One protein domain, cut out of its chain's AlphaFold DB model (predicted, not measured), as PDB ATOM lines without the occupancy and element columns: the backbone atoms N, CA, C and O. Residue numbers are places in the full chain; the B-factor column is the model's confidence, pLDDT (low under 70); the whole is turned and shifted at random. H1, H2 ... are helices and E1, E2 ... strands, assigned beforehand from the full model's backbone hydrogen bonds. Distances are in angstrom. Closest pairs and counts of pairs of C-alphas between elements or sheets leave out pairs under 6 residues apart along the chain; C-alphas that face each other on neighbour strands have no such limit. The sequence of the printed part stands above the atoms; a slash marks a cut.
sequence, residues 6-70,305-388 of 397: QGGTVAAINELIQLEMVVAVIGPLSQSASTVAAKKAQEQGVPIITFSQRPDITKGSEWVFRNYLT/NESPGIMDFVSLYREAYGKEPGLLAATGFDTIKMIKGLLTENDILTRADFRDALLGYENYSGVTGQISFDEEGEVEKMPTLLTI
ATOM      1  N   GLN A   6     -19.279  -1.432  33.300       77.38
ATOM      2  CA  GLN A   6     -19.001  -2.800  32.852       77.38
ATOM      3  C   GLN A   6     -17.626  -3.295  33.324       77.38
ATOM      4  O   GLN A   6     -17.507  -4.417  33.808       77.38
ATOM      5  N   GLY A   7     -16.588  -2.459  33.224       79.12
ATOM      6  CA  GLY A   7     -15.250  -2.787  33.717       79.12
ATOM      7  C   GLY A   7     -15.196  -2.993  35.233       79.12
ATOM      8  O   GLY A   7     -14.459  -3.861  35.694       79.12
ATOM      9  N   GLY A   8     -15.997  -2.236  35.988       87.94
ATOM     10  CA  GLY A   8     -16.190  -2.421  37.425       87.94
ATOM     11  C   GLY A   8     -16.873  -3.749  37.749       87.94
ATOM     12  O   GLY A   8     -16.387  -4.485  38.602       87.94
ATOM     13  N   THR A   9     -17.932  -4.116  37.015       90.25
ATOM     14  CA  THR A   9     -18.595  -5.422  37.176       90.25
ATOM     15  C   THR A   9     -17.647  -6.587  36.899       90.25
ATOM     16  O   THR A   9     -17.595  -7.521  37.691       90.25
ATOM     17  N   VAL A  10     -16.862  -6.535  35.817       92.00
ATOM     18  CA  VAL A  10     -15.884  -7.597  35.511       92.00
ATOM     19  C   VAL A  10     -14.859  -7.745  36.632       92.00
ATOM     20  O   VAL A  10     -14.534  -8.867  37.011       92.00
ATOM     21  N   ALA A  11     -14.342  -6.631  37.157       93.12
ATOM     22  CA  ALA A  11     -13.363  -6.666  38.238       93.12
ATOM     23  C   ALA A  11     -13.946  -7.296  39.508       93.12
ATOM     24  O   ALA A  11     -13.348  -8.234  40.024       93.12
ATOM     25  N   ALA A  12     -15.133  -6.857  39.933       94.31
ATOM     26  CA  ALA A  12     -15.802  -7.392  41.116       94.31
ATOM     27  C   ALA A  12     -16.118  -8.892  40.982       94.31
ATOM     28  O   ALA A  12     -15.891  -9.662  41.907       94.31
ATOM     29  N   ILE A  13     -16.594  -9.334  39.812       95.44
ATOM     30  CA  ILE A  13     -16.876 -10.757  39.574       95.44
ATOM     31  C   ILE A  13     -15.589 -11.587  39.579       95.44
ATOM     32  O   ILE A  13     -15.552 -12.649  40.190       95.44
ATOM     33  N   ASN A  14     -14.515 -11.108  38.945       94.62
ATOM     34  CA  ASN A  14     -13.235 -11.817  38.972       94.62
ATOM     35  C   ASN A  14     -12.650 -11.892  40.386       94.62
ATOM     36  O   ASN A  14     -12.106 -12.928  40.745       94.62
ATOM     37  N   GLU A  15     -12.764 -10.826  41.178       95.88
ATOM     38  CA  GLU A  15     -12.344 -10.804  42.580       95.88
ATOM     39  C   GLU A  15     -13.092 -11.868  43.391       95.88
ATOM     40  O   GLU A  15     -12.456 -12.747  43.970       95.88
ATOM     41  N   LEU A  16     -14.427 -11.886  43.328       96.62
ATOM     42  CA  LEU A  16     -15.235 -12.894  44.022       96.62
ATOM     43  C   LEU A  16     -14.883 -14.327  43.587       96.62
ATOM     44  O   LEU A  16     -14.734 -15.221  44.417       96.62
ATOM     45  N   ILE A  17     -14.740 -14.567  42.281       95.38
ATOM     46  CA  ILE A  17     -14.570 -15.927  41.755       95.38
ATOM     47  C   ILE A  17     -13.141 -16.452  41.921       95.38
ATOM     48  O   ILE A  17     -12.974 -17.641  42.202       95.38
ATOM     49  N   GLN A  18     -12.129 -15.610  41.696       94.12
ATOM     50  CA  GLN A  18     -10.725 -16.031  41.580       94.12
ATOM     51  C   GLN A  18      -9.902 -15.730  42.830       94.12
ATOM     52  O   GLN A  18      -8.912 -16.419  43.061       94.12
ATOM     53  N   LEU A  19     -10.264 -14.700  43.602       94.44
ATOM     54  CA  LEU A  19      -9.555 -14.346  44.833       94.44
ATOM     55  C   LEU A  19     -10.293 -14.895  46.050       94.44
ATOM     56  O   LEU A  19      -9.718 -15.666  46.810       94.44
ATOM     57  N   GLU A  20     -11.578 -14.567  46.182       96.62
ATOM     58  CA  GLU A  20     -12.399 -15.021  47.313       96.62
ATOM     59  C   GLU A  20     -12.889 -16.467  47.147       96.62
ATOM     60  O   GLU A  20     -13.369 -17.079  48.099       96.62
ATOM     61  N   MET A  21     -12.749 -17.034  45.941       94.81
ATOM     62  CA  MET A  21     -13.074 -18.429  45.632       94.81
ATOM     63  C   MET A  21     -14.500 -18.819  46.048       94.81
ATOM     64  O   MET A  21     -14.747 -19.939  46.492       94.81
ATOM     65  N   VAL A  22     -15.456 -17.899  45.880       95.81
ATOM     66  CA  VAL A  22     -16.836 -18.103  46.341       95.81
ATOM     67  C   VAL A  22     -17.506 -19.302  45.659       95.81
ATOM     68  O   VAL A  22     -17.222 -19.625  44.496       95.81
ATOM     69  N   VAL A  23     -18.425 -19.946  46.386       94.81
ATOM     70  CA  VAL A  23     -19.273 -21.030  45.861       94.81
ATOM     71  C   VAL A  23     -20.375 -20.503  44.938       94.81
ATOM     72  O   VAL A  23     -20.752 -21.185  43.994       94.81
ATOM     73  N   ALA A  24     -20.848 -19.276  45.171       96.31
ATOM     74  CA  ALA A  24     -21.879 -18.624  44.372       96.31
ATOM     75  C   ALA A  24     -21.796 -17.096  44.494       96.31
ATOM     76  O   ALA A  24     -21.208 -16.562  45.439       96.31
ATOM     77  N   VAL A  25     -22.425 -16.393  43.553       97.12
ATOM     78  CA  VAL A  25     -22.574 -14.931  43.549       97.12
ATOM     79  C   VAL A  25     -24.056 -14.564  43.606       97.12
ATOM     80  O   VAL A  25     -24.882 -15.172  42.934       97.12
ATOM     81  N   ILE A  26     -24.408 -13.541  44.387       96.62
ATOM     82  CA  ILE A  26     -25.773 -12.998  44.450       96.62
ATOM     83  C   ILE A  26     -25.768 -11.585  43.865       96.62
ATOM     84  O   ILE A  26     -24.918 -10.758  44.204       96.62
ATOM     85  N   GLY A  27     -26.735 -11.301  42.998       93.56
ATOM     86  CA  GLY A  27     -26.775 -10.121  42.145       93.56
ATOM     87  C   GLY A  27     -26.119 -10.371  40.783       93.56
ATOM     88  O   GLY A  27     -25.713 -11.489  40.485       93.56
ATOM     89  N   PRO A  28     -26.002  -9.343  39.925       94.00
ATOM     90  CA  PRO A  28     -26.396  -7.948  40.135       94.00
ATOM     91  C   PRO A  28     -27.905  -7.681  39.986       94.00
ATOM     92  O   PRO A  28     -28.696  -8.589  39.735       94.00
ATOM     93  N   LEU A  29     -28.286  -6.404  40.141       91.88
ATOM     94  CA  LEU A  29     -29.649  -5.890  39.928       91.88
ATOM     95  C   LEU A  29     -29.857  -5.334  38.508       91.88
ATOM     96  O   LEU A  29     -30.865  -5.586  37.851       91.88
ATOM     97  N   SER A  30     -28.912  -4.525  38.018       91.25
ATOM     98  CA  SER A  30     -29.095  -3.794  36.759       91.25
ATOM     99  C   SER A  30     -28.931  -4.708  35.547       91.25
ATOM    100  O   SER A  30     -28.120  -5.633  35.567       91.25
ATOM    101  N   GLN A  31     -29.661  -4.429  34.464       89.94
ATOM    102  CA  GLN A  31     -29.592  -5.242  33.245       89.94
ATOM    103  C   GLN A  31     -28.171  -5.279  32.666       89.94
ATOM    104  O   GLN A  31     -27.651  -6.345  32.337       89.94
ATOM    105  N   SER A  32     -27.506  -4.122  32.591       90.12
ATOM    106  CA  SER A  32     -26.163  -4.004  32.017       90.12
ATOM    107  C   SER A  32     -25.106  -4.758  32.824       90.12
ATOM    108  O   SER A  32     -24.316  -5.494  32.235       90.12
ATOM    109  N   ALA A  33     -25.108  -4.631  34.156       93.44
ATOM    110  CA  ALA A  33     -24.174  -5.365  35.005       93.44
ATOM    111  C   ALA A  33     -24.476  -6.866  34.980       93.44
ATOM    112  O   ALA A  33     -23.560  -7.670  34.838       93.44
ATOM    113  N   SER A  34     -25.753  -7.250  35.049       94.81
ATOM    114  CA  SER A  34     -26.146  -8.663  35.110       94.81
ATOM    115  C   SER A  34     -25.790  -9.418  33.841       94.81
ATOM    116  O   SER A  34     -25.334 -10.543  33.925       94.81
ATOM    117  N   THR A  35     -25.857  -8.768  32.679       94.50
ATOM    118  CA  THR A  35     -25.372  -9.342  31.411       94.50
ATOM    119  C   THR A  35     -23.906  -9.749  31.485       94.50
ATOM    120  O   THR A  35     -23.513 -10.842  31.086       94.50
ATOM    121  N   VAL A  36     -23.079  -8.820  31.966       95.06
ATOM    122  CA  VAL A  36     -21.628  -8.986  32.022       95.06
ATOM    123  C   VAL A  36     -21.267 -10.023  33.080       95.06
ATOM    124  O   VAL A  36     -20.428 -10.887  32.830       95.06
ATOM    125  N   ALA A  37     -21.927  -9.957  34.237       96.00
ATOM    126  CA  ALA A  37     -21.736 -10.892  35.331       96.00
ATOM    127  C   ALA A  37     -22.178 -12.312  34.959       96.00
ATOM    128  O   ALA A  37     -21.399 -13.235  35.157       96.00
ATOM    129  N   ALA A  38     -23.358 -12.478  34.351       96.25
ATOM    130  CA  ALA A  38     -23.891 -13.765  33.909       96.25
ATOM    131  C   ALA A  38     -22.948 -14.457  32.923       96.25
ATOM    132  O   ALA A  38     -22.530 -15.589  33.151       96.25
ATOM    133  N   LYS A  39     -22.506 -13.736  31.881       95.50
ATOM    134  CA  LYS A  39     -21.526 -14.268  30.927       95.50
ATOM    135  C   LYS A  39     -20.251 -14.729  31.633       95.50
ATOM    136  O   LYS A  39     -19.720 -15.790  31.318       95.50
ATOM    137  N   LYS A  40     -19.752 -13.940  32.590       95.94
ATOM    138  CA  LYS A  40     -18.503 -14.266  33.279       95.94
ATOM    139  C   LYS A  40     -18.644 -15.447  34.238       95.94
ATOM    140  O   LYS A  40     -17.745 -16.278  34.305       95.94
ATOM    141  N   ALA A  41     -19.762 -15.516  34.948       96.19
ATOM    142  CA  ALA A  41     -20.116 -16.611  35.836       96.19
ATOM    143  C   ALA A  41     -20.233 -17.933  35.059       96.19
ATOM    144  O   ALA A  41     -19.599 -18.915  35.437       96.19
ATOM    145  N   GLN A  42     -20.912 -17.913  33.904       96.44
ATOM    146  CA  GLN A  42     -21.002 -19.050  32.983       96.44
ATOM    147  C   GLN A  42     -19.622 -19.495  32.475       96.44
ATOM    148  O   GLN A  42     -19.294 -20.675  32.547       96.44
ATOM    149  N   GLU A  43     -18.776 -18.564  32.012       95.88
ATOM    150  CA  GLU A  43     -17.408 -18.871  31.554       95.88
ATOM    151  C   GLU A  43     -16.528 -19.513  32.639       95.88
ATOM    152  O   GLU A  43     -15.560 -20.200  32.314       95.88
ATOM    153  N   GLN A  44     -16.808 -19.244  33.918       96.31
ATOM    154  CA  GLN A  44     -15.990 -19.695  35.049       96.31
ATOM    155  C   GLN A  44     -16.650 -20.787  35.896       96.31
ATOM    156  O   GLN A  44     -16.071 -21.190  36.908       96.31
ATOM    157  N   GLY A  45     -17.824 -21.274  35.486       96.81
ATOM    158  CA  GLY A  45     -18.554 -22.335  36.176       96.81
ATOM    159  C   GLY A  45     -18.935 -21.962  37.607       96.81
ATOM    160  O   GLY A  45     -18.643 -22.718  38.534       96.81
ATOM    161  N   VAL A  46     -19.495 -20.764  37.806       97.81
ATOM    162  CA  VAL A  46     -19.924 -20.277  39.127       97.81
ATOM    163  C   VAL A  46     -21.406 -19.937  39.111       97.81
ATOM    164  O   VAL A  46     -21.785 -19.059  38.341       97.81
ATOM    165  N   PRO A  47     -22.228 -20.555  39.977       98.00
ATOM    166  CA  PRO A  47     -23.620 -20.173  40.152       98.00
ATOM    167  C   PRO A  47     -23.754 -18.682  40.468       98.00
ATOM    168  O   PRO A  47     -23.116 -18.170  41.394       98.00
ATOM    169  N   ILE A  48     -24.600 -17.983  39.720       98.00
ATOM    170  CA  ILE A  48     -24.970 -16.596  39.982       98.00
ATOM    171  C   ILE A  48     -26.487 -16.460  40.050       98.00
ATOM    172  O   ILE A  48     -27.179 -16.878  39.133       98.00
ATOM    173  N   ILE A  49     -27.003 -15.859  41.124       97.88
ATOM    174  CA  ILE A  49     -28.435 -15.585  41.298       97.88
ATOM    175  C   ILE A  49     -28.657 -14.083  41.125       97.88
ATOM    176  O   ILE A  49     -28.417 -13.300  42.046       97.88
ATOM    177  N   THR A  50     -29.087 -13.659  39.940       96.62
ATOM    178  CA  THR A  50     -29.377 -12.253  39.632       96.62
ATOM    179  C   THR A  50     -30.803 -11.863  40.037       96.62
ATOM    180  O   THR A  50     -31.709 -12.693  40.073       96.62
ATOM    181  N   PHE A  51     -31.018 -10.571  40.306       94.62
ATOM    182  CA  PHE A  51     -32.354  -9.990  40.516       94.62
ATOM    183  C   PHE A  51     -32.750  -9.042  39.371       94.62
ATOM    184  O   PHE A  51     -33.491  -8.078  39.564       94.62
ATOM    185  N   SER A  52     -32.175  -9.247  38.186       91.38
ATOM    186  CA  SER A  52     -32.365  -8.367  37.038       91.38
ATOM    187  C   SER A  52     -33.545  -8.768  36.169       91.38
ATOM    188  O   SER A  52     -33.721  -9.937  35.866       91.38
ATOM    189  N   GLN A  53     -34.271  -7.786  35.640       86.56
ATOM    190  CA  GLN A  53     -35.349  -7.989  34.663       86.56
ATOM    191  C   GLN A  53     -34.845  -8.088  33.213       86.56
ATOM    192  O   GLN A  53     -35.573  -7.775  32.278       86.56
ATOM    193  N   ARG A  54     -33.570  -8.430  32.992       88.31
ATOM    194  CA  ARG A  54     -33.058  -8.601  31.629       88.31
ATOM    195  C   ARG A  54     -33.747  -9.820  30.988       88.31
ATOM    196  O   ARG A  54     -33.676 -10.892  31.591       88.31
ATOM    197  N   PRO A  55     -34.368  -9.679  29.800       84.06
ATOM    198  CA  PRO A  55     -34.912 -10.818  29.068       84.06
ATOM    199  C   PRO A  55     -33.827 -11.851  28.768       84.06
ATOM    200  O   PRO A  55     -32.671 -11.480  28.532       84.06
ATOM    201  N   ASP A  56     -34.214 -13.125  28.785       88.50
ATOM    202  CA  ASP A  56     -33.379 -14.261  28.377       88.50
ATOM    203  C   ASP A  56     -32.028 -14.364  29.108       88.50
ATOM    204  O   ASP A  56     -31.059 -14.890  28.562       88.50
ATOM    205  N   ILE A  57     -31.916 -13.817  30.324       92.94
ATOM    206  CA  ILE A  57     -30.627 -13.745  31.031       92.94
ATOM    207  C   ILE A  57     -30.096 -15.120  31.440       92.94
ATOM    208  O   ILE A  57     -28.883 -15.286  31.556       92.94
ATOM    209  N   THR A  58     -30.991 -16.082  31.637       95.00
ATOM    210  CA  THR A  58     -30.667 -17.454  32.023       95.00
ATOM    211  C   THR A  58     -30.611 -18.412  30.823       95.00
ATOM    212  O   THR A  58     -29.982 -19.466  30.900       95.00
ATOM    213  N   LYS A  59     -31.201 -18.043  29.675       92.94
ATOM    214  CA  LYS A  59     -31.326 -18.938  28.516       92.94
ATOM    215  C   LYS A  59     -29.968 -19.430  28.018       92.94
ATOM    216  O   LYS A  59     -29.071 -18.643  27.705       92.94
ATOM    217  N   GLY A  60     -29.850 -20.751  27.881       91.38
ATOM    218  CA  GLY A  60     -28.638 -21.419  27.398       91.38
ATOM    219  C   GLY A  60     -27.464 -21.379  28.381       91.38
ATOM    220  O   GLY A  60     -26.319 -21.566  27.966       91.38
ATOM    221  N   SER A  61     -27.726 -21.106  29.660       93.44
ATOM    222  CA  SER A  61     -26.730 -21.053  30.722       93.44
ATOM    223  C   SER A  61     -27.010 -22.126  31.773       93.44
ATOM    224  O   SER A  61     -28.141 -22.310  32.188       93.44
ATOM    225  N   GLU A  62     -25.961 -22.793  32.252       95.81
ATOM    226  CA  GLU A  62     -26.060 -23.782  33.342       95.81
ATOM    227  C   GLU A  62     -25.823 -23.142  34.717       95.81
ATOM    228  O   GLU A  62     -26.094 -23.739  35.753       95.81
ATOM    229  N   TRP A  63     -25.239 -21.940  34.741       97.88
ATOM    230  CA  TRP A  63     -24.723 -21.319  35.963       97.88
ATOM    231  C   TRP A  63     -25.454 -20.032  36.347       97.88
ATOM    232  O   TRP A  63     -25.048 -19.365  37.296       97.88
ATOM    233  N   VAL A  64     -26.501 -19.642  35.618       98.06
ATOM    234  CA  VAL A  64     -27.165 -18.344  35.791       98.06
ATOM    235  C   VAL A  64     -28.609 -18.576  36.180       98.06
ATOM    236  O   VAL A  64     -29.373 -19.141  35.415       98.06
ATOM    237  N   PHE A  65     -28.961 -18.072  37.354       97.50
ATOM    238  CA  PHE A  65     -30.286 -18.149  37.936       97.50
ATOM    239  C   PHE A  65     -30.856 -16.745  38.093       97.50
ATOM    240  O   PHE A  65     -30.120 -15.800  38.403       97.50
ATOM    241  N   ARG A  66     -32.168 -16.586  37.948       95.75
ATOM    242  CA  ARG A  66     -32.858 -15.321  38.216       95.75
ATOM    243  C   ARG A  66     -33.922 -15.524  39.276       95.75
ATOM    244  O   ARG A  66     -34.955 -16.110  39.003       95.75
ATOM    245  N   ASN A  67     -33.720 -14.944  40.460       94.25
ATOM    246  CA  ASN A  67     -34.768 -14.873  41.479       94.25
ATOM    247  C   ASN A  67     -35.480 -13.518  41.421       94.25
ATOM    248  O   ASN A  67     -35.325 -12.684  42.308       94.25
ATOM    249  N   TYR A  68     -36.205 -13.245  40.339       91.00
ATOM    250  CA  TYR A  68     -37.011 -12.031  40.210       91.00
ATOM    251  C   TYR A  68     -38.217 -12.287  39.312       91.00
ATOM    252  O   TYR A  68     -38.068 -12.891  38.256       91.00
ATOM    253  N   LEU A  69     -39.401 -11.814  39.719       87.81
ATOM    254  CA  LEU A  69     -40.606 -11.985  38.906       87.81
ATOM    255  C   LEU A  69     -40.551 -11.059  37.695       87.81
ATOM    256  O   LEU A  69     -40.316  -9.859  37.861       87.81
ATOM    257  N   THR A  70     -40.777 -11.587  36.499       87.25
ATOM    258  CA  THR A  70     -40.914 -10.741  35.314       87.25
ATOM    259  C   THR A  70     -42.337 -10.213  35.174       87.25
ATOM    260  O   THR A  70     -43.283 -10.874  35.608       87.25
ATOM    261  N   ASN A 305     -49.682  -8.148  54.181       90.69
ATOM    262  CA  ASN A 305     -50.112  -9.537  54.272       90.69
ATOM    263  C   ASN A 305     -49.940 -10.051  55.715       90.69
ATOM    264  O   ASN A 305     -48.828 -10.121  56.237       90.69
ATOM    265  N   GLU A 306     -51.045 -10.471  56.335       90.75
ATOM    266  CA  GLU A 306     -51.111 -10.946  57.728       90.75
ATOM    267  C   GLU A 306     -50.535 -12.361  57.945       90.75
ATOM    268  O   GLU A 306     -50.676 -12.951  59.017       90.75
ATOM    269  N   SER A 307     -49.886 -12.946  56.935       91.75
ATOM    270  CA  SER A 307     -49.176 -14.217  57.096       91.75
ATOM    271  C   SER A 307     -48.038 -14.060  58.118       91.75
ATOM    272  O   SER A 307     -47.209 -13.160  57.945       91.75
ATOM    273  N   PRO A 308     -47.912 -14.944  59.133       93.00
ATOM    274  CA  PRO A 308     -46.946 -14.766  60.223       93.00
ATOM    275  C   PRO A 308     -45.503 -14.510  59.760       93.00
ATOM    276  O   PRO A 308     -44.852 -13.593  60.248       93.00
ATOM    277  N   GLY A 309     -45.024 -15.251  58.751       92.75
ATOM    278  CA  GLY A 309     -43.668 -15.073  58.218       92.75
ATOM    279  C   GLY A 309     -43.428 -13.713  57.548       92.75
ATOM    280  O   GLY A 309     -42.325 -13.174  57.638       92.75
ATOM    281  N   ILE A 310     -44.453 -13.132  56.913       95.31
ATOM    282  CA  ILE A 310     -44.364 -11.796  56.308       95.31
ATOM    283  C   ILE A 310     -44.385 -10.729  57.401       95.31
ATOM    284  O   ILE A 310     -43.547  -9.832  57.375       95.31
ATOM    285  N   MET A 311     -45.271 -10.856  58.396       96.25
ATOM    286  CA  MET A 311     -45.323  -9.939  59.540       96.25
ATOM    287  C   MET A 311     -43.989  -9.892  60.297       96.25
ATOM    288  O   MET A 311     -43.497  -8.804  60.607       96.25
ATOM    289  N   ASP A 312     -43.369 -11.052  60.531       96.62
ATOM    290  CA  ASP A 312     -42.055 -11.151  61.172       96.62
ATOM    291  C   ASP A 312     -40.969 -10.458  60.340       96.62
ATOM    292  O   ASP A 312     -40.187  -9.664  60.868       96.62
ATOM    293  N   PHE A 313     -40.932 -10.700  59.025       97.75
ATOM    294  CA  PHE A 313     -39.990 -10.031  58.126       97.75
ATOM    295  C   PHE A 313     -40.185  -8.512  58.101       97.75
ATOM    296  O   PHE A 313     -39.208  -7.770  58.213       97.75
ATOM    297  N   VAL A 314     -41.428  -8.039  57.993       97.81
ATOM    298  CA  VAL A 314     -41.759  -6.610  57.997       97.81
ATOM    299  C   VAL A 314     -41.330  -5.968  59.314       97.81
ATOM    300  O   VAL A 314     -40.701  -4.908  59.296       97.81
ATOM    301  N   SER A 315     -41.589  -6.622  60.450       97.56
ATOM    302  CA  SER A 315     -41.149  -6.147  61.766       97.56
ATOM    303  C   SER A 315     -39.624  -6.047  61.852       97.56
ATOM    304  O   SER A 315     -39.099  -4.987  62.195       97.56
ATOM    305  N   LEU A 316     -38.906  -7.112  61.477       97.19
ATOM    306  CA  LEU A 316     -37.439  -7.142  61.467       97.19
ATOM    307  C   LEU A 316     -36.849  -6.063  60.549       97.19
ATOM    308  O   LEU A 316     -35.867  -5.408  60.898       97.19
ATOM    309  N   TYR A 317     -37.447  -5.855  59.376       98.12
ATOM    310  CA  TYR A 317     -36.978  -4.859  58.422       98.12
ATOM    311  C   TYR A 317     -37.205  -3.429  58.933       98.12
ATOM    312  O   TYR A 317     -36.303  -2.595  58.839       98.12
ATOM    313  N   ARG A 318     -38.373  -3.143  59.523       97.69
ATOM    314  CA  ARG A 318     -38.664  -1.841  60.146       97.69
ATOM    315  C   ARG A 318     -37.727  -1.553  61.317       97.69
ATOM    316  O   ARG A 318     -37.244  -0.430  61.421       97.69
ATOM    317  N   GLU A 319     -37.438  -2.545  62.157       98.06
ATOM    318  CA  GLU A 319     -36.492  -2.404  63.270       98.06
ATOM    319  C   GLU A 319     -35.077  -2.076  62.770       98.06
ATOM    320  O   GLU A 319     -34.424  -1.175  63.295       98.06
ATOM    321  N   ALA A 320     -34.623  -2.755  61.713       97.75
ATOM    322  CA  ALA A 320     -33.282  -2.567  61.168       97.75
ATOM    323  C   ALA A 320     -33.114  -1.274  60.346       97.75
ATOM    324  O   ALA A 320     -32.036  -0.678  60.357       97.75
ATOM    325  N   TYR A 321     -34.146  -0.845  59.607       97.31
ATOM    326  CA  TYR A 321     -34.021   0.209  58.588       97.31
ATOM    327  C   TYR A 321     -34.965   1.407  58.763       97.31
ATOM    328  O   TYR A 321     -34.822   2.390  58.033       97.31
ATOM    329  N   GLY A 322     -35.928   1.353  59.685       96.94
ATOM    330  CA  GLY A 322     -36.856   2.452  59.973       96.94
ATOM    331  C   GLY A 322     -37.863   2.771  58.859       96.94
ATOM    332  O   GLY A 322     -38.382   3.884  58.813       96.94
ATOM    333  N   LYS A 323     -38.118   1.838  57.934       95.31
ATOM    334  CA  LYS A 323     -39.049   2.001  56.802       95.31
ATOM    335  C   LYS A 323     -39.655   0.664  56.372       95.31
ATOM    336  O   LYS A 323     -39.140  -0.384  56.751       95.31
ATOM    337  N   GLU A 324     -40.692   0.709  55.536       93.94
ATOM    338  CA  GLU A 324     -41.288  -0.492  54.937       93.94
ATOM    339  C   GLU A 324     -40.333  -1.218  53.977       93.94
ATOM    340  O   GLU A 324     -39.610  -0.559  53.213       93.94
ATOM    341  N   PRO A 325     -40.338  -2.565  53.958       96.19
ATOM    342  CA  PRO A 325     -39.673  -3.326  52.911       96.19
ATOM    343  C   PRO A 325     -40.434  -3.232  51.585       96.19
ATOM    344  O   PRO A 325     -41.659  -3.265  51.537       96.19
ATOM    345  N   GLY A 326     -39.685  -3.179  50.484       93.31
ATOM    346  CA  GLY A 326     -40.216  -3.388  49.136       93.31
ATOM    347  C   GLY A 326     -39.853  -4.768  48.583       93.31
ATOM    348  O   GLY A 326     -39.071  -5.504  49.187       93.31
ATOM    349  N   LEU A 327     -40.340  -5.073  47.377       92.12
ATOM    350  CA  LEU A 327     -40.097  -6.344  46.681       92.12
ATOM    351  C   LEU A 327     -38.617  -6.752  46.640       92.12
ATOM    352  O   LEU A 327     -38.295  -7.902  46.919       92.12
ATOM    353  N   LEU A 328     -37.701  -5.831  46.325       92.81
ATOM    354  CA  LEU A 328     -36.267  -6.149  46.257       92.81
ATOM    355  C   LEU A 328     -35.687  -6.569  47.614       92.81
ATOM    356  O   LEU A 328     -34.847  -7.463  47.668       92.81
ATOM    357  N   ALA A 329     -36.139  -5.948  48.707       95.75
ATOM    358  CA  ALA A 329     -35.705  -6.324  50.047       95.75
ATOM    359  C   ALA A 329     -36.239  -7.709  50.430       95.75
ATOM    360  O   ALA A 329     -35.478  -8.533  50.929       95.75
ATOM    361  N   ALA A 330     -37.517  -7.969  50.143       96.19
ATOM    362  CA  ALA A 330     -38.158  -9.261  50.373       96.19
ATOM    363  C   ALA A 330     -37.490 -10.381  49.552       96.19
ATOM    364  O   ALA A 330     -37.111 -11.413  50.094       96.19
ATOM    365  N   THR A 331     -37.223 -10.124  48.269       95.19
ATOM    366  CA  THR A 331     -36.544 -11.063  47.359       95.19
ATOM    367  C   THR A 331     -35.119 -11.374  47.823       95.19
ATOM    368  O   THR A 331     -34.694 -12.528  47.826       95.19
ATOM    369  N   GLY A 332     -34.364 -10.356  48.252       95.69
ATOM    370  CA  GLY A 332     -33.020 -10.551  48.799       95.69
ATOM    371  C   GLY A 332     -33.029 -11.336  50.114       95.69
ATOM    372  O   GLY A 332     -32.190 -12.214  50.309       95.69
ATOM    373  N   PHE A 333     -33.997 -11.054  50.992       96.31
ATOM    374  CA  PHE A 333     -34.191 -11.789  52.241       96.31
ATOM    375  C   PHE A 333     -34.469 -13.271  51.980       96.31
ATOM    376  O   PHE A 333     -33.766 -14.121  52.529       96.31
ATOM    377  N   ASP A 334     -35.417 -13.568  51.091       95.69
ATOM    378  CA  ASP A 334     -35.748 -14.937  50.696       95.69
ATOM    379  C   ASP A 334     -34.561 -15.644  50.059       95.69
ATOM    380  O   ASP A 334     -34.234 -16.754  50.458       95.69
ATOM    381  N   THR A 335     -33.848 -14.985  49.142       96.19
ATOM    382  CA  THR A 335     -32.674 -15.578  48.483       96.19
ATOM    383  C   THR A 335     -31.629 -16.023  49.503       96.19
ATOM    384  O   THR A 335     -31.139 -17.146  49.444       96.19
ATOM    385  N   ILE A 336     -31.302 -15.175  50.481       95.62
ATOM    386  CA  ILE A 336     -30.312 -15.516  51.510       95.62
ATOM    387  C   ILE A 336     -30.826 -16.612  52.445       95.62
ATOM    388  O   ILE A 336     -30.063 -17.495  52.836       95.62
ATOM    389  N   LYS A 337     -32.106 -16.573  52.827       95.25
ATOM    390  CA  LYS A 337     -32.706 -17.584  53.704       95.25
ATOM    391  C   LYS A 337     -32.800 -18.950  53.023       95.25
ATOM    392  O   LYS A 337     -32.449 -19.941  53.658       95.25
ATOM    393  N   MET A 338     -33.188 -18.979  51.754       95.25
ATOM    394  CA  MET A 338     -33.210 -20.158  50.890       95.25
ATOM    395  C   MET A 338     -31.811 -20.767  50.768       95.25
ATOM    396  O   MET A 338     -31.616 -21.930  51.101       95.25
ATOM    397  N   ILE A 339     -30.806 -19.960  50.412       94.69
ATOM    398  CA  ILE A 339     -29.404 -20.405  50.323       94.69
ATOM    399  C   ILE A 339     -28.905 -20.947  51.664       94.69
ATOM    400  O   ILE A 339     -28.222 -21.965  51.711       94.69
ATOM    401  N   LYS A 340     -29.251 -20.292  52.778       94.31
ATOM    402  CA  LYS A 340     -28.894 -20.786  54.110       94.31
ATOM    403  C   LYS A 340     -29.522 -22.156  54.392       94.31
ATOM    404  O   LYS A 340     -28.838 -23.002  54.962       94.31
ATOM    405  N   GLY A 341     -30.790 -22.354  54.031       92.75
ATOM    406  CA  GLY A 341     -31.474 -23.647  54.131       92.75
ATOM    407  C   GLY A 341     -30.737 -24.715  53.330       92.75
ATOM    408  O   GLY A 341     -30.258 -25.686  53.907       92.75
ATOM    409  N   LEU A 342     -30.490 -24.437  52.048       92.81
ATOM    410  CA  LEU A 342     -29.741 -25.303  51.138       92.81
ATOM    411  C   LEU A 342     -28.382 -25.739  51.689       92.81
ATOM    412  O   LEU A 342     -28.090 -26.932  51.713       92.81
ATOM    413  N   LEU A 343     -27.579 -24.791  52.180       92.06
ATOM    414  CA  LEU A 343     -26.259 -25.056  52.768       92.06
ATOM    415  C   LEU A 343     -26.321 -25.827  54.096       92.06
ATOM    416  O   LEU A 343     -25.310 -26.366  54.532       92.06
ATOM    417  N   THR A 344     -27.469 -25.831  54.775       91.94
ATOM    418  CA  THR A 344     -27.662 -26.567  56.036       91.94
ATOM    419  C   THR A 344     -28.192 -27.979  55.784       91.94
ATOM    420  O   THR A 344     -27.891 -28.893  56.547       91.94
ATOM    421  N   GLU A 345     -28.994 -28.153  54.734       90.81
ATOM    422  CA  GLU A 345     -29.691 -29.398  54.398       90.81
ATOM    423  C   GLU A 345     -28.870 -30.316  53.483       90.81
ATOM    424  O   GLU A 345     -29.091 -31.526  53.478       90.81
ATOM    425  N   ASN A 346     -27.905 -29.761  52.744       90.62
ATOM    426  CA  ASN A 346     -27.111 -30.479  51.749       90.62
ATOM    427  C   ASN A 346     -25.613 -30.367  52.044       90.62
ATOM    428  O   ASN A 346     -25.128 -29.328  52.495       90.62
ATOM    429  N   ASP A 347     -24.865 -31.424  51.727       91.94
ATOM    430  CA  ASP A 347     -23.400 -31.398  51.765       91.94
ATOM    431  C   ASP A 347     -22.865 -30.790  50.464       91.94
ATOM    432  O   ASP A 347     -22.630 -31.479  49.472       91.94
ATOM    433  N   ILE A 348     -22.758 -29.461  50.444       93.69
ATOM    434  CA  ILE A 348     -22.309 -28.701  49.276       93.69
ATOM    435  C   ILE A 348     -20.794 -28.511  49.363       93.69
ATOM    436  O   ILE A 348     -20.300 -27.689  50.137       93.69
ATOM    437  N   LEU A 349     -20.053 -29.258  48.541       93.19
ATOM    438  CA  LEU A 349     -18.586 -29.235  48.514       93.19
ATOM    439  C   LEU A 349     -18.038 -28.495  47.291       93.19
ATOM    440  O   LEU A 349     -16.923 -27.967  47.320       93.19
ATOM    441  N   THR A 350     -18.815 -28.445  46.211       95.88
ATOM    442  CA  THR A 350     -18.435 -27.830  44.943       95.88
ATOM    443  C   THR A 350     -19.487 -26.849  44.434       95.88
ATOM    444  O   THR A 350     -20.636 -26.814  44.873       95.88
ATOM    445  N   ARG A 351     -19.088 -26.033  43.453       96.94
ATOM    446  CA  ARG A 351     -20.000 -25.136  42.731       96.94
ATOM    447  C   ARG A 351     -21.096 -25.908  41.991       96.94
ATOM    448  O   ARG A 351     -22.223 -25.430  41.936       96.94
ATOM    449  N   ALA A 352     -20.769 -27.086  41.453       97.31
ATOM    450  CA  ALA A 352     -21.737 -27.964  40.799       97.31
ATOM    451  C   ALA A 352     -22.761 -28.499  41.807       97.31
ATOM    452  O   ALA A 352     -23.951 -28.404  41.539       97.31
ATOM    453  N   ASP A 353     -22.320 -28.919  42.997       96.81
ATOM    454  CA  ASP A 353     -23.235 -29.368  44.056       96.81
ATOM    455  C   ASP A 353     -24.206 -28.248  44.450       96.81
ATOM    456  O   ASP A 353     -25.394 -28.490  44.622       96.81
ATOM    457  N   PHE A 354     -23.725 -27.000  44.545       97.06
ATOM    458  CA  PHE A 354     -24.584 -25.849  44.835       97.06
ATOM    459  C   PHE A 354     -25.601 -25.578  43.718       97.06
ATOM    460  O   PHE A 354     -26.767 -25.315  44.004       97.06
ATOM    461  N   ARG A 355     -25.171 -25.631  42.450       96.88
ATOM    462  CA  ARG A 355     -26.059 -25.495  41.282       96.88
ATOM    463  C   ARG A 355     -27.146 -26.569  41.299       96.88
ATOM    464  O   ARG A 355     -28.318 -26.246  41.151       96.88
ATOM    465  N   ASP A 356     -26.754 -27.821  41.490       96.00
ATOM    466  CA  ASP A 356     -27.670 -28.960  41.459       96.00
ATOM    467  C   ASP A 356     -28.636 -28.903  42.649       96.00
ATOM    468  O   ASP A 356     -29.824 -29.175  42.495       96.00
ATOM    469  N   ALA A 357     -28.161 -28.452  43.814       95.56
ATOM    470  CA  ALA A 357     -29.007 -28.211  44.975       95.56
ATOM    471  C   ALA A 357     -30.016 -27.074  44.742       95.56
ATOM    472  O   ALA A 357     -31.145 -27.190  45.202       95.56
ATOM    473  N   LEU A 358     -29.654 -26.003  44.018       95.31
ATOM    474  CA  LEU A 358     -30.603 -24.950  43.625       95.31
ATOM    475  C   LEU A 358     -31.694 -25.477  42.688       95.31
ATOM    476  O   LEU A 358     -32.866 -25.207  42.930       95.31
ATOM    477  N   LEU A 359     -31.310 -26.217  41.643       95.19
ATOM    478  CA  LEU A 359     -32.249 -26.795  40.670       95.19
ATOM    479  C   LEU A 359     -33.169 -27.842  41.312       95.19
ATOM    480  O   LEU A 359     -34.322 -27.975  40.925       95.19
ATOM    481  N   GLY A 360     -32.670 -28.573  42.311       92.50
ATOM    482  CA  GLY A 360     -33.452 -29.548  43.070       92.50
ATOM    483  C   GLY A 360     -34.250 -28.962  44.239       92.50
ATOM    484  O   GLY A 360     -34.895 -29.728  44.958       92.50
ATOM    485  N   TYR A 361     -34.189 -27.648  44.490       89.56
ATOM    486  CA  TYR A 361     -34.871 -27.049  45.637       89.56
ATOM    487  C   TYR A 361     -36.338 -26.771  45.330       89.56
ATOM    488  O   TYR A 361     -36.703 -25.738  44.767       89.56
ATOM    489  N   GLU A 362     -37.193 -27.706  45.728       86.19
ATOM    490  CA  GLU A 362     -38.630 -27.581  45.525       86.19
ATOM    491  C   GLU A 362     -39.297 -26.742  46.627       86.19
ATOM    492  O   GLU A 362     -39.144 -27.000  47.823       86.19
ATOM    493  N   ASN A 363     -40.130 -25.785  46.205       80.12
ATOM    494  CA  ASN A 363     -41.135 -25.103  47.027       80.12
ATOM    495  C   ASN A 363     -40.600 -24.421  48.300       80.12
ATOM    496  O   ASN A 363     -41.210 -24.515  49.373       80.12
ATOM    497  N   TYR A 364     -39.498 -23.671  48.200       91.19
ATOM    498  CA  TYR A 364     -39.065 -22.826  49.310       91.19
ATOM    499  C   TYR A 364     -40.154 -21.811  49.663       91.19
ATOM    500  O   TYR A 364     -40.480 -20.932  48.866       91.19
ATOM    501  N   SER A 365     -40.707 -21.904  50.871       91.62
ATOM    502  CA  SER A 365     -41.738 -20.977  51.339       91.62
ATOM    503  C   SER A 365     -41.103 -19.691  51.876       91.62
ATOM    504  O   SER A 365     -40.773 -19.599  53.061       91.62
ATOM    505  N   GLY A 366     -40.949 -18.697  51.002       93.06
ATOM    506  CA  GLY A 366     -40.453 -17.362  51.325       93.06
ATOM    507  C   GLY A 366     -41.555 -16.339  51.616       93.06
ATOM    508  O   GLY A 366     -42.752 -16.611  51.514       93.06
ATOM    509  N   VAL A 367     -41.148 -15.113  51.949       95.19
ATOM    510  CA  VAL A 367     -42.056 -13.966  52.123       95.19
ATOM    511  C   VAL A 367     -42.571 -13.408  50.792       95.19
ATOM    512  O   VAL A 367     -43.564 -12.684  50.774       95.19
ATOM    513  N   THR A 368     -41.921 -13.748  49.678       93.62
ATOM    514  CA  THR A 368     -42.340 -13.430  48.302       93.62
ATOM    515  C   THR A 368     -43.126 -14.560  47.629       93.62
ATOM    516  O   THR A 368     -43.414 -14.475  46.436       93.62
ATOM    517  N   GLY A 369     -43.504 -15.593  48.390       90.31
ATOM    518  CA  GLY A 369     -44.231 -16.766  47.908       90.31
ATOM    519  C   GLY A 369     -43.371 -18.027  47.881       90.31
ATOM    520  O   GLY A 369     -42.282 -18.069  48.454       90.31
ATOM    521  N   GLN A 370     -43.890 -19.068  47.233       91.69
ATOM    522  CA  GLN A 370     -43.123 -20.285  46.966       91.69
ATOM    523  C   GLN A 370     -42.102 -20.011  45.862       91.69
ATOM    524  O   GLN A 370     -42.442 -19.374  44.866       91.69
ATOM    525  N   ILE A 371     -40.868 -20.462  46.069       93.19
ATOM    526  CA  ILE A 371     -39.740 -20.243  45.166       93.19
ATOM    527  C   ILE A 371     -39.151 -21.603  44.795       93.19
ATOM    528  O   ILE A 371     -38.719 -22.355  45.673       93.19
ATOM    529  N   SER A 372     -39.103 -21.873  43.500       94.19
ATOM    530  CA  SER A 372     -38.279 -22.905  42.865       94.19
ATOM    531  C   SER A 372     -37.596 -22.314  41.629       94.19
ATOM    532  O   SER A 372     -37.856 -21.165  41.258       94.19
ATOM    533  N   PHE A 373     -36.694 -23.073  41.015       95.00
ATOM    534  CA  PHE A 373     -36.101 -22.723  39.727       95.00
ATOM    535  C   PHE A 373     -36.405 -23.817  38.713       95.00
ATOM    536  O   PHE A 373     -36.343 -24.995  39.060       95.00
ATOM    537  N   ASP A 374     -36.709 -23.422  37.480       93.06
ATOM    538  CA  ASP A 374     -36.806 -24.363  36.368       93.06
ATOM    539  C   ASP A 374     -35.414 -24.827  35.895       93.06
ATOM    540  O   ASP A 374     -34.373 -24.393  36.400       93.06
ATOM    541  N   GLU A 375     -35.387 -25.723  34.904       93.25
ATOM    542  CA  GLU A 375     -34.146 -26.264  34.325       93.25
ATOM    543  C   GLU A 375     -33.251 -25.184  33.694       93.25
ATOM    544  O   GLU A 375     -32.045 -25.385  33.535       93.25
ATOM    545  N   GLU A 376     -33.828 -24.036  33.341       93.31
ATOM    546  CA  GLU A 376     -33.124 -22.901  32.759       93.31
ATOM    547  C   GLU A 376     -32.616 -21.945  33.841       93.31
ATOM    548  O   GLU A 376     -31.882 -21.020  33.520       93.31
ATOM    549  N   GLY A 377     -32.949 -22.158  35.118       94.56
ATOM    550  CA  GLY A 377     -32.576 -21.291  36.232       94.56
ATOM    551  C   GLY A 377     -33.490 -20.072  36.392       94.56
ATOM    552  O   GLY A 377     -33.160 -19.141  37.135       94.56
ATOM    553  N   GLU A 378     -34.630 -20.032  35.709       93.94
ATOM    554  CA  GLU A 378     -35.652 -19.019  35.935       93.94
ATOM    555  C   GLU A 378     -36.479 -19.347  37.167       93.94
ATOM    556  O   GLU A 378     -36.782 -20.502  37.451       93.94
ATOM    557  N   VAL A 379     -36.837 -18.317  37.935       93.31
ATOM    558  CA  VAL A 379     -37.683 -18.531  39.105       93.31
ATOM    559  C   VAL A 379     -39.084 -18.948  38.681       93.31
ATOM    560  O   VAL A 379     -39.792 -18.221  37.981       93.31
ATOM    561  N   GLU A 380     -39.521 -20.078  39.209       91.12
ATOM    562  CA  GLU A 380     -40.913 -20.478  39.209       91.12
ATOM    563  C   GLU A 380     -41.554 -19.980  40.499       91.12
ATOM    564  O   GLU A 380     -41.289 -20.463  41.601       91.12
ATOM    565  N   LYS A 381     -42.387 -18.948  40.365       89.44
ATOM    566  CA  LYS A 381     -43.189 -18.438  41.471       89.44
ATOM    567  C   LYS A 381     -44.469 -17.793  40.976       89.44
ATOM    568  O   LYS A 381     -44.504 -17.177  39.913       89.44
ATOM    569  N   MET A 382     -45.503 -17.875  41.803       88.31
ATOM    570  CA  MET A 382     -46.782 -17.224  41.543       88.31
ATOM    571  C   MET A 382     -46.834 -15.887  42.290       88.31
ATOM    572  O   MET A 382     -46.614 -15.876  43.507       88.31
ATOM    573  N   PRO A 383     -47.124 -14.756  41.619       93.44
ATOM    574  CA  PRO A 383     -47.394 -13.511  42.323       93.44
ATOM    575  C   PRO A 383     -48.608 -13.659  43.237       93.44
ATOM    576  O   PRO A 383     -49.533 -14.427  42.972       93.44
ATOM    577  N   THR A 384     -48.645 -12.840  44.283       94.06
ATOM    578  CA  THR A 384     -49.898 -12.605  44.998       94.06
ATOM    579  C   THR A 384     -50.785 -11.732  44.119       94.06
ATOM    580  O   THR A 384     -50.341 -10.690  43.647       94.06
ATOM    581  N   LEU A 385     -52.035 -12.126  43.902       96.69
ATOM    582  CA  LEU A 385     -53.005 -11.265  43.232       96.69
ATOM    583  C   LEU A 385     -53.737 -10.425  44.272       96.69
ATOM    584  O   LEU A 385     -54.172 -10.939  45.305       96.69
ATOM    585  N   LEU A 386     -53.865  -9.132  44.006       97.56
ATOM    586  CA  LEU A 386     -54.626  -8.208  44.835       97.56
ATOM    587  C   LEU A 386     -55.903  -7.790  44.117       97.56
ATOM    588  O   LEU A 386     -55.920  -7.661  42.896       97.56
ATOM    589  N   THR A 387     -56.946  -7.528  44.899       97.44
ATOM    590  CA  THR A 387     -58.170  -6.860  44.463       97.44
ATOM    591  C   THR A 387     -58.390  -5.575  45.253       97.44
ATOM    592  O   THR A 387     -58.028  -5.480  46.430       97.44
ATOM    593  N   ILE A 388     -59.020  -4.580  44.632       95.38
ATOM    594  CA  ILE A 388     -59.432  -3.348  45.316       95.38
ATOM    595  C   ILE A 388     -60.869  -3.502  45.816       95.38
ATOM    596  O   ILE A 388     -61.781  -3.781  45.037       95.38
TER     597      ILE A 388
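This is residues 6 to 70 and 305 to 388 of the 397 residues of the protein "ABC transporter substrate-binding protein" of Deltaproteobacteria bacterium (UniProt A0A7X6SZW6). Two small pairs of strands make two neighbouring parts: the parallel pair E1 and E2 near the middle, with H2 packed on it and H1 beside H2, and the hairpin of E3 and E4, with H4 packed along it and H5 near the far end of E4. H3 lies well out beyond H4, and the last strand, E5, runs outward as an arm away from the rest. The printed part has 149 residues with five named helices and five named strands, in the order H1 H2 E1 E2 H3 H4 H5 E3 E4 E5. The class is mixed, helices and strands; the whole is compact, with a radius of gyration of the C-alphas of 15.7 A, and spans 45 by 33 by 28 A.

H1, residues 6 to 19, touches H2, residues 31 to 44; the closest C-alphas are those of Thr 9 and Ala 33, 6.0 A apart. They run the same way at a shallow tilt of 34 degrees, only just short of steep. E1, residues 48 to 50, and E2, residues 64 to 66, are parallel neighbours, with N 50 and O 65 at 2.8 A, within hydrogen-bond range. Residues 25 to 26 also pair with residues 48 to 49 of E1, parallel. The closest C-alphas of H2 and E2, those of Ala 38 and Val 64, are 5.9 A apart. H3, residues 308 to 321, and H4, residues 327 to 345, are near each other, with 10 pairs of C-alphas within 10 A. H5, residues 351 to 359, is close to H4 but not clearly touching it; the closest C-alphas, those of Leu 342 and Ala 357, are 6.9 A apart. E3, residues 364 to 366, and E4, residues 369 to 373, form an antiparallel hairpin, with N 366 and O 369 at 2.9 A. The closest C-alphas of H4 and E3, those of Asp 334 and Gly 366, are 5.3 A apart. E5, residues 384 to 388, pairs with no named strand. Every O i to N i+4 pair is within hydrogen-bond range in H1, H3, H4 and H5; in H2 it is 9 of 10.

H1 begins at C-alpha 6, (-19.001, -2.800, 32.852), and is 19.1 A long; H2 is 19.9 A and H3 19.8 A. H4, the longest helix, begins at C-alpha 327, (-40.097, -6.344, 46.681), and is 26.4 A long; H5 is 12.5 A. E1, E2 and E3 have three residues each. E4 is 13.0 A and E5 13.3 A, ending at C-alpha 388, (-59.432, -3.348, 45.316).

The C-alphas farthest apart, those of Leu 19 and Ile 388, are 51.1 A apart. Residues 71 to 304 are not printed; C-alphas 70 and 305 are 21.1 A apart across the cut. The links H1 to H2 and E1 to E2 are long. The mean pLDDT of the printed part is 93.9, and no printed residue is under 70.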